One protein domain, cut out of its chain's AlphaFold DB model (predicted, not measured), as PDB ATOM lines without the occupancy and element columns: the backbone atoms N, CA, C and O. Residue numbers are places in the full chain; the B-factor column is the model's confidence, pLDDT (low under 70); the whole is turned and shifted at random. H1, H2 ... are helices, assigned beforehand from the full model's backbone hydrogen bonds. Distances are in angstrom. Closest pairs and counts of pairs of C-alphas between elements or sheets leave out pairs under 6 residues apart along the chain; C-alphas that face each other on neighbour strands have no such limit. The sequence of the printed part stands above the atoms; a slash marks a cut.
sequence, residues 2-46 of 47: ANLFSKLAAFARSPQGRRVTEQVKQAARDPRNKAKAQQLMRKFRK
ATOM      1  N   ALA A   2      -3.920  54.981   6.562       61.88
ATOM      2  CA  ALA A   2      -3.784  56.065   5.572       61.88
ATOM      3  C   ALA A   2      -2.657  55.847   4.534       61.88
ATOM      4  O   ALA A   2      -2.799  56.208   3.372       61.88
ATOM      5  N   ASN A   3      -1.558  55.188   4.918       76.31
ATOM      6  CA  ASN A   3      -0.349  55.122   4.086       76.31
ATOM      7  C   ASN A   3      -0.506  54.285   2.796       76.31
ATOM      8  O   ASN A   3       0.100  54.597   1.774       76.31
ATOM      9  N   LEU A   4      -1.339  53.235   2.815       81.50
ATOM     10  CA  LEU A   4      -1.592  52.402   1.630       81.50
ATOM     11  C   LEU A   4      -2.452  53.133   0.598       81.50
ATOM     12  O   LEU A   4      -2.120  53.114  -0.584       81.50
ATOM     13  N   PHE A   5      -3.497  53.836   1.039       81.81
ATOM     14  CA  PHE A   5      -4.314  54.676   0.162       81.81
ATOM     15  C   PHE A   5      -3.509  55.838  -0.420       81.81
ATOM     16  O   PHE A   5      -3.602  56.095  -1.617       81.81
ATOM     17  N   SER A   6      -2.656  56.487   0.377       80.81
ATOM     18  CA  SER A   6      -1.757  57.537  -0.113       80.81
ATOM     19  C   SER A   6      -0.744  57.009  -1.132       80.81
ATOM     20  O   SER A   6      -0.526  57.661  -2.150       80.81
ATOM     21  N   LYS A   7      -0.180  55.808  -0.928       81.94
ATOM     22  CA  LYS A   7       0.682  55.148  -1.925       81.94
ATOM     23  C   LYS A   7      -0.073  54.770  -3.192       81.94
ATOM     24  O   LYS A   7       0.467  54.965  -4.272       81.94
ATOM     25  N   LEU A   8      -1.306  54.280  -3.087       81.94
ATOM     26  CA  LEU A   8      -2.149  53.977  -4.248       81.94
ATOM     27  C   LEU A   8      -2.529  55.244  -5.014       81.94
ATOM     28  O   LEU A   8      -2.480  55.245  -6.238       81.94
ATOM     29  N   ALA A   9      -2.841  56.337  -4.317       82.00
ATOM     30  CA  ALA A   9      -3.123  57.633  -4.928       82.00
ATOM     31  C   ALA A   9      -1.872  58.240  -5.584       82.00
ATOM     32  O   ALA A   9      -1.949  58.756  -6.699       82.00
ATOM     33  N   ALA A  10      -0.709  58.140  -4.935       82.50
ATOM     34  CA  ALA A  10       0.574  58.547  -5.501       82.50
ATOM     35  C   ALA A  10       0.954  57.678  -6.709       82.50
ATOM     36  O   ALA A  10       1.398  58.198  -7.728       82.50
ATOM     37  N   PHE A  11       0.703  56.371  -6.637       84.06
ATOM     38  CA  PHE A  11       0.916  55.437  -7.736       84.06
ATOM     39  C   PHE A  11      -0.034  55.726  -8.899       84.06
ATOM     40  O   PHE A  11       0.424  55.830 -10.029       84.06
ATOM     41  N   ALA A  12      -1.319  55.971  -8.645       81.38
ATOM     42  CA  ALA A  12      -2.291  56.364  -9.665       81.38
ATOM     43  C   ALA A  12      -1.944  57.711 -10.324       81.38
ATOM     44  O   ALA A  12      -2.164  57.890 -11.523       81.38
ATOM     45  N   ARG A  13      -1.363  58.652  -9.565       81.06
ATOM     46  CA  ARG A  13      -0.832  59.924 -10.084       81.06
ATOM     47  C   ARG A  13       0.525  59.778 -10.780       81.06
ATOM     48  O   ARG A  13       0.907  60.673 -11.530       81.06
ATOM     49  N   SER A  14       1.234  58.670 -10.569       83.94
ATOM     50  CA  SER A  14       2.517  58.392 -11.212       83.94
ATOM     51  C   SER A  14       2.338  58.043 -12.699       83.94
ATOM     52  O   SER A  14       1.296  57.510 -13.100       83.94
ATOM     53  N   PRO A  15       3.360  58.273 -13.544       77.62
ATOM     54  CA  PRO A  15       3.322  57.886 -14.957       77.62
ATOM     55  C   PRO A  15       3.125  56.375 -15.158       77.62
ATOM     56  O   PRO A  15       2.519  55.958 -16.143       77.62
ATOM     57  N   GLN A  16       3.580  55.550 -14.211       80.44
ATOM     58  CA  GLN A  16       3.383  54.098 -14.241       80.44
ATOM     59  C   GLN A  16       1.911  53.737 -13.993       80.44
ATOM     60  O   GLN A  16       1.327  52.975 -14.761       80.44
ATOM     61  N   GLY A  17       1.273  54.348 -12.989       83.50
ATOM     62  CA  GLY A  17      -0.147  54.128 -12.707       83.50
ATOM     63  C   GLY A  17      -1.071  54.694 -13.778       83.50
ATOM     64  O   GLY A  17      -2.078  54.057 -14.090       83.50
ATOM     65  N   ARG A  18      -0.718  55.818 -14.421       83.19
ATOM     66  CA  ARG A  18      -1.446  56.294 -15.611       83.19
ATOM     67  C   ARG A  18      -1.422  55.262 -16.732       83.19
ATOM     68  O   ARG A  18      -2.486  54.937 -17.235       83.19
ATOM     69  N   ARG A  19      -0.262  54.682 -17.064       85.94
ATOM     70  CA  ARG A  19      -0.168  53.627 -18.094       85.94
ATOM     71  C   ARG A  19      -1.000  52.399 -17.748       85.94
ATOM     72  O   ARG A  19      -1.649  51.846 -18.627       85.94
ATOM     73  N   VAL A  20      -0.991  51.966 -16.487       85.62
ATOM     74  CA  VAL A  20      -1.823  50.839 -16.034       85.62
ATOM     75  C   VAL A  20      -3.306  51.195 -16.151       85.62
ATOM     76  O   VAL A  20      -4.083  50.432 -16.714       85.62
ATOM     77  N   THR A  21      -3.697  52.387 -15.697       84.12
ATOM     78  CA  THR A  21      -5.082  52.870 -15.775       84.12
ATOM     79  C   THR A  21      -5.541  53.023 -17.222       84.12
ATOM     80  O   THR A  21      -6.677  52.688 -17.537       84.12
ATOM     81  N   GLU A  22      -4.676  53.492 -18.120       83.88
ATOM     82  CA  GLU A  22      -4.976  53.617 -19.545       83.88
ATOM     83  C   GLU A  22      -5.087  52.266 -20.237       83.88
ATOM     84  O   GLU A  22      -6.034  52.078 -20.993       83.88
ATOM     85  N   GLN A  23      -4.212  51.305 -19.937       83.00
ATOM     86  CA  GLN A  23      -4.338  49.936 -20.446       83.00
ATOM     87  C   GLN A  23      -5.637  49.285 -19.975       83.00
ATOM     88  O   GLN A  23      -6.357  48.693 -20.774       83.00
ATOM     89  N   VAL A  24      -5.990  49.457 -18.697       83.00
ATOM     90  CA  VAL A  24      -7.274  48.993 -18.157       83.00
ATOM     91  C   VAL A  24      -8.435  49.711 -18.845       83.00
ATOM     92  O   VAL A  24      -9.407  49.072 -19.230       83.00
ATOM     93  N   LYS A  25      -8.339  51.028 -19.051       81.75
ATOM     94  CA  LYS A  25      -9.378  51.829 -19.709       81.75
ATOM     95  C   LYS A  25      -9.537  51.469 -21.184       81.75
ATOM     96  O   LYS A  25     -10.665  51.460 -21.662       81.75
ATOM     97  N   GLN A  26      -8.455  51.167 -21.895       81.31
ATOM     98  CA  GLN A  26      -8.472  50.671 -23.273       81.31
ATOM     99  C   GLN A  26      -9.071  49.268 -23.325       81.31
ATOM    100  O   GLN A  26     -10.036  49.049 -24.051       81.31
ATOM    101  N   ALA A  27      -8.604  48.359 -22.468       78.88
ATOM    102  CA  ALA A  27      -9.152  47.012 -22.362       78.88
ATOM    103  C   ALA A  27     -10.643  47.010 -21.981       78.88
ATOM    104  O   ALA A  27     -11.387  46.147 -22.441       78.88
ATOM    105  N   ALA A  28     -11.088  47.974 -21.169       77.50
ATOM    106  CA  ALA A  28     -12.489  48.163 -20.797       77.50
ATOM    107  C   ALA A  28     -13.313  48.881 -21.879       77.50
ATOM    108  O   ALA A  28     -14.514  48.627 -21.999       77.50
ATOM    109  N   ARG A  29     -12.693  49.779 -22.656       79.25
ATOM    110  CA  ARG A  29     -13.316  50.428 -23.820       79.25
ATOM    111  C   ARG A  29     -13.531  49.454 -24.965       79.25
ATOM    112  O   ARG A  29     -14.443  49.684 -25.751       79.25
ATOM    113  N   ASP A  30     -12.749  48.382 -25.038       81.25
ATOM    114  CA  ASP A  30     -12.909  47.367 -26.065       81.25
ATOM    115  C   ASP A  30     -14.173  46.515 -25.828       81.25
ATOM    116  O   ASP A  30     -14.224  45.694 -24.900       81.25
ATOM    117  N   PRO A  31     -15.212  46.631 -26.678       67.94
ATOM    118  CA  PRO A  31     -16.449  45.869 -26.514       67.94
ATOM    119  C   PRO A  31     -16.220  44.359 -26.683       67.94
ATOM    120  O   PRO A  31     -16.929  43.553 -26.073       67.94
ATOM    121  N   ARG A  32     -15.190  43.959 -27.443       76.75
ATOM    122  CA  ARG A  32     -14.767  42.556 -27.594       76.75
ATOM    123  C   ARG A  32     -14.270  41.961 -26.275       76.75
ATOM    124  O   ARG A  32     -14.660  40.847 -25.922       76.75
ATOM    125  N   ASN A  33     -13.482  42.718 -25.510       77.62
ATOM    126  CA  ASN A  33     -13.043  42.298 -24.180       77.62
ATOM    127  C   ASN A  33     -14.197  42.295 -23.185       77.62
ATOM    128  O   ASN A  33     -14.295  41.374 -22.377       77.62
ATOM    129  N   LYS A  34     -15.122  43.254 -23.287       74.12
ATOM    130  CA  LYS A  34     -16.331  43.289 -22.454       74.12
ATOM    131  C   LYS A  34     -17.208  42.050 -22.655       74.12
ATOM    132  O   LYS A  34     -17.655  41.469 -21.669       74.12
ATOM    133  N   ALA A  35     -17.416  41.606 -23.896       80.62
ATOM    134  CA  ALA A  35     -18.179  40.391 -24.190       80.62
ATOM    135  C   ALA A  35     -17.501  39.140 -23.606       80.62
ATOM    136  O   ALA A  35     -18.151  38.337 -22.935       80.62
ATOM    137  N   LYS A  36     -16.180  39.014 -23.785       80.44
ATOM    138  CA  LYS A  36     -15.390  37.895 -23.250       80.44
ATOM    139  C   LYS A  36     -15.375  37.887 -21.718       80.44
ATOM    140  O   LYS A  36     -15.585  36.841 -21.106       80.44
ATOM    141  N   ALA A  37     -15.220  39.057 -21.099       83.75
ATOM    142  CA  ALA A  37     -15.297  39.241 -19.654       83.75
ATOM    143  C   ALA A  37     -16.692  38.908 -19.115       83.75
ATOM    144  O   ALA A  37     -16.791  38.162 -18.148       83.75
ATOM    145  N   GLN A  38     -17.770  39.367 -19.758       81.81
ATOM    146  CA  GLN A  38     -19.141  39.007 -19.373       81.81
ATOM    147  C   GLN A  38     -19.396  37.505 -19.480       81.81
ATOM    148  O   GLN A  38     -20.071  36.933 -18.625       81.81
ATOM    149  N   GLN A  39     -18.863  36.849 -20.510       84.00
ATOM    150  CA  GLN A  39     -19.015  35.408 -20.691       84.00
ATOM    151  C   GLN A  39     -18.270  34.626 -19.601       84.00
ATOM    152  O   GLN A  39     -18.817  33.672 -19.046       84.00
ATOM    153  N   LEU A  40     -17.059  35.065 -19.242       87.88
ATOM    154  CA  LEU A  40     -16.291  34.522 -18.121       87.88
ATOM    155  C   LEU A  40     -16.997  34.768 -16.783       87.88
ATOM    156  O   LEU A  40     -17.172  33.827 -16.014       87.88
ATOM    157  N   MET A  41     -17.487  35.986 -16.536       87.69
ATOM    158  CA  MET A  41     -18.241  36.333 -15.326       87.69
ATOM    159  C   MET A  41     -19.507  35.485 -15.197       87.69
ATOM    160  O   MET A  41     -19.812  34.988 -14.119       87.69
ATOM    161  N   ARG A  42     -20.231  35.267 -16.301       86.75
ATOM    162  CA  ARG A  42     -21.412  34.394 -16.339       86.75
ATOM    163  C   ARG A  42     -21.072  32.938 -16.041       86.75
ATOM    164  O   ARG A  42     -21.856  32.294 -15.358       86.75
ATOM    165  N   LYS A  43     -19.936  32.427 -16.529       84.75
ATOM    166  CA  LYS A  43     -19.456  31.074 -16.194       84.75
ATOM    167  C   LYS A  43     -19.078  30.959 -14.716       84.75
ATOM    168  O   LYS A  43     -19.446  29.975 -14.089       84.75
ATOM    169  N   PHE A  44     -18.409  31.971 -14.164       88.31
ATOM    170  CA  PHE A  44     -18.036  32.010 -12.748       88.31
ATOM    171  C   PHE A  44     -19.240  32.168 -11.815       88.31
ATOM    172  O   PHE A  44     -19.266  31.532 -10.778       88.31
ATOM    173  N   ARG A  45     -20.261  32.944 -12.198       81.38
ATOM    174  CA  ARG A  45     -21.503  33.114 -11.417       81.38
ATOM    175  C   ARG A  45     -22.427  31.888 -11.452       81.38
ATOM    176  O   ARG A  45     -23.439  31.877 -10.765       81.38
ATOM    177  N   LYS A  46     -22.157  30.916 -12.329       73.25
ATOM    178  CA  LYS A  46     -22.953  29.684 -12.475       73.25
ATOM    179  C   LYS A  46     -22.362  28.489 -11.717       73.25
ATOM    180  O   LYS A  46     -22.976  27.427 -11.753       73.25
TER     181      LYS A  46
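Overview. This is residues 2 to 46 of the 47 residues of an uncharacterized protein of Saccharothrix saharensis (UniProt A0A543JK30). Three helices, joined end to end, make an open, square-cornered U: H2 is the crossbar, and H1 and H3 are two legs that turn off its two ends towards the same side, with an empty space between them. The legs meet the crossbar near its ends and do not pack on each other. The printed part has 45 residues with three named helices, in the order H1, H2, H3, and no named strand; the class is all helix. The whole is extended, with a radius of gyration of the C-alphas of 14.6 A, and its outline is flat, spanning 38 by 22 by 10 A.

Arrangement. H1, residues 2 to 13, and H2, residues 15 to 29, only just touch, with 3 pairs of C-alphas within 8 A, and they touch only at the corner by their link. H1 touches H2 with residues 11 to 12 alone, and H2 touches H1 with residues 17 to 21 alone; the closest C-alphas of the two helices are those of Phe 11 and Gly 17, 5.2 A apart. Their lines are about perpendicular, at 73 degrees. H2 and H3, residues 31 to 44, are close but not clearly touching, with 2 pairs of C-alphas within 8 A. Their closest C-alphas are those of Ala 27 and Asn 33, 6.4 A apart. Their lines are about perpendicular, at 82 degrees. H1 and H3 are apart. In H1, H2 and H3 every O i to N i+4 pair is within hydrogen-bond range.

Along the chain. H1 begins at Ala 2, C-alpha (-3.784, 56.065, 5.572), and ends at Arg 13, 16.4 A from first to last C-alpha. H2 runs from Pro 15, C-alpha (3.322, 57.886, -14.957), to Arg 29, 20.3 A from first to last C-alpha, and is the longest helix by residues, with 15. H3 runs from Pro 31 to Phe 44, C-alpha (-18.036, 32.010, -12.748), 19.6 A from first to last C-alpha.

Size, cuts and confidence. The two C-alphas farthest apart are those of Pro 15 and Lys 46, at 38.6 A; the first and last printed C-alphas, those of Ala 2 and Lys 46, are 37.3 A apart. Residues 2 to 46 are printed without a cut, out of a full chain of 47 residues. The links from H1 to H2 and from H2 to H3 are tight, with one residue each. Residues 2 to 7, 22 to 27, 29 to 36 and 38 to 46 stand free. The mean pLDDT of the printed part is 81.1, and residues 2 and 31 are under 70.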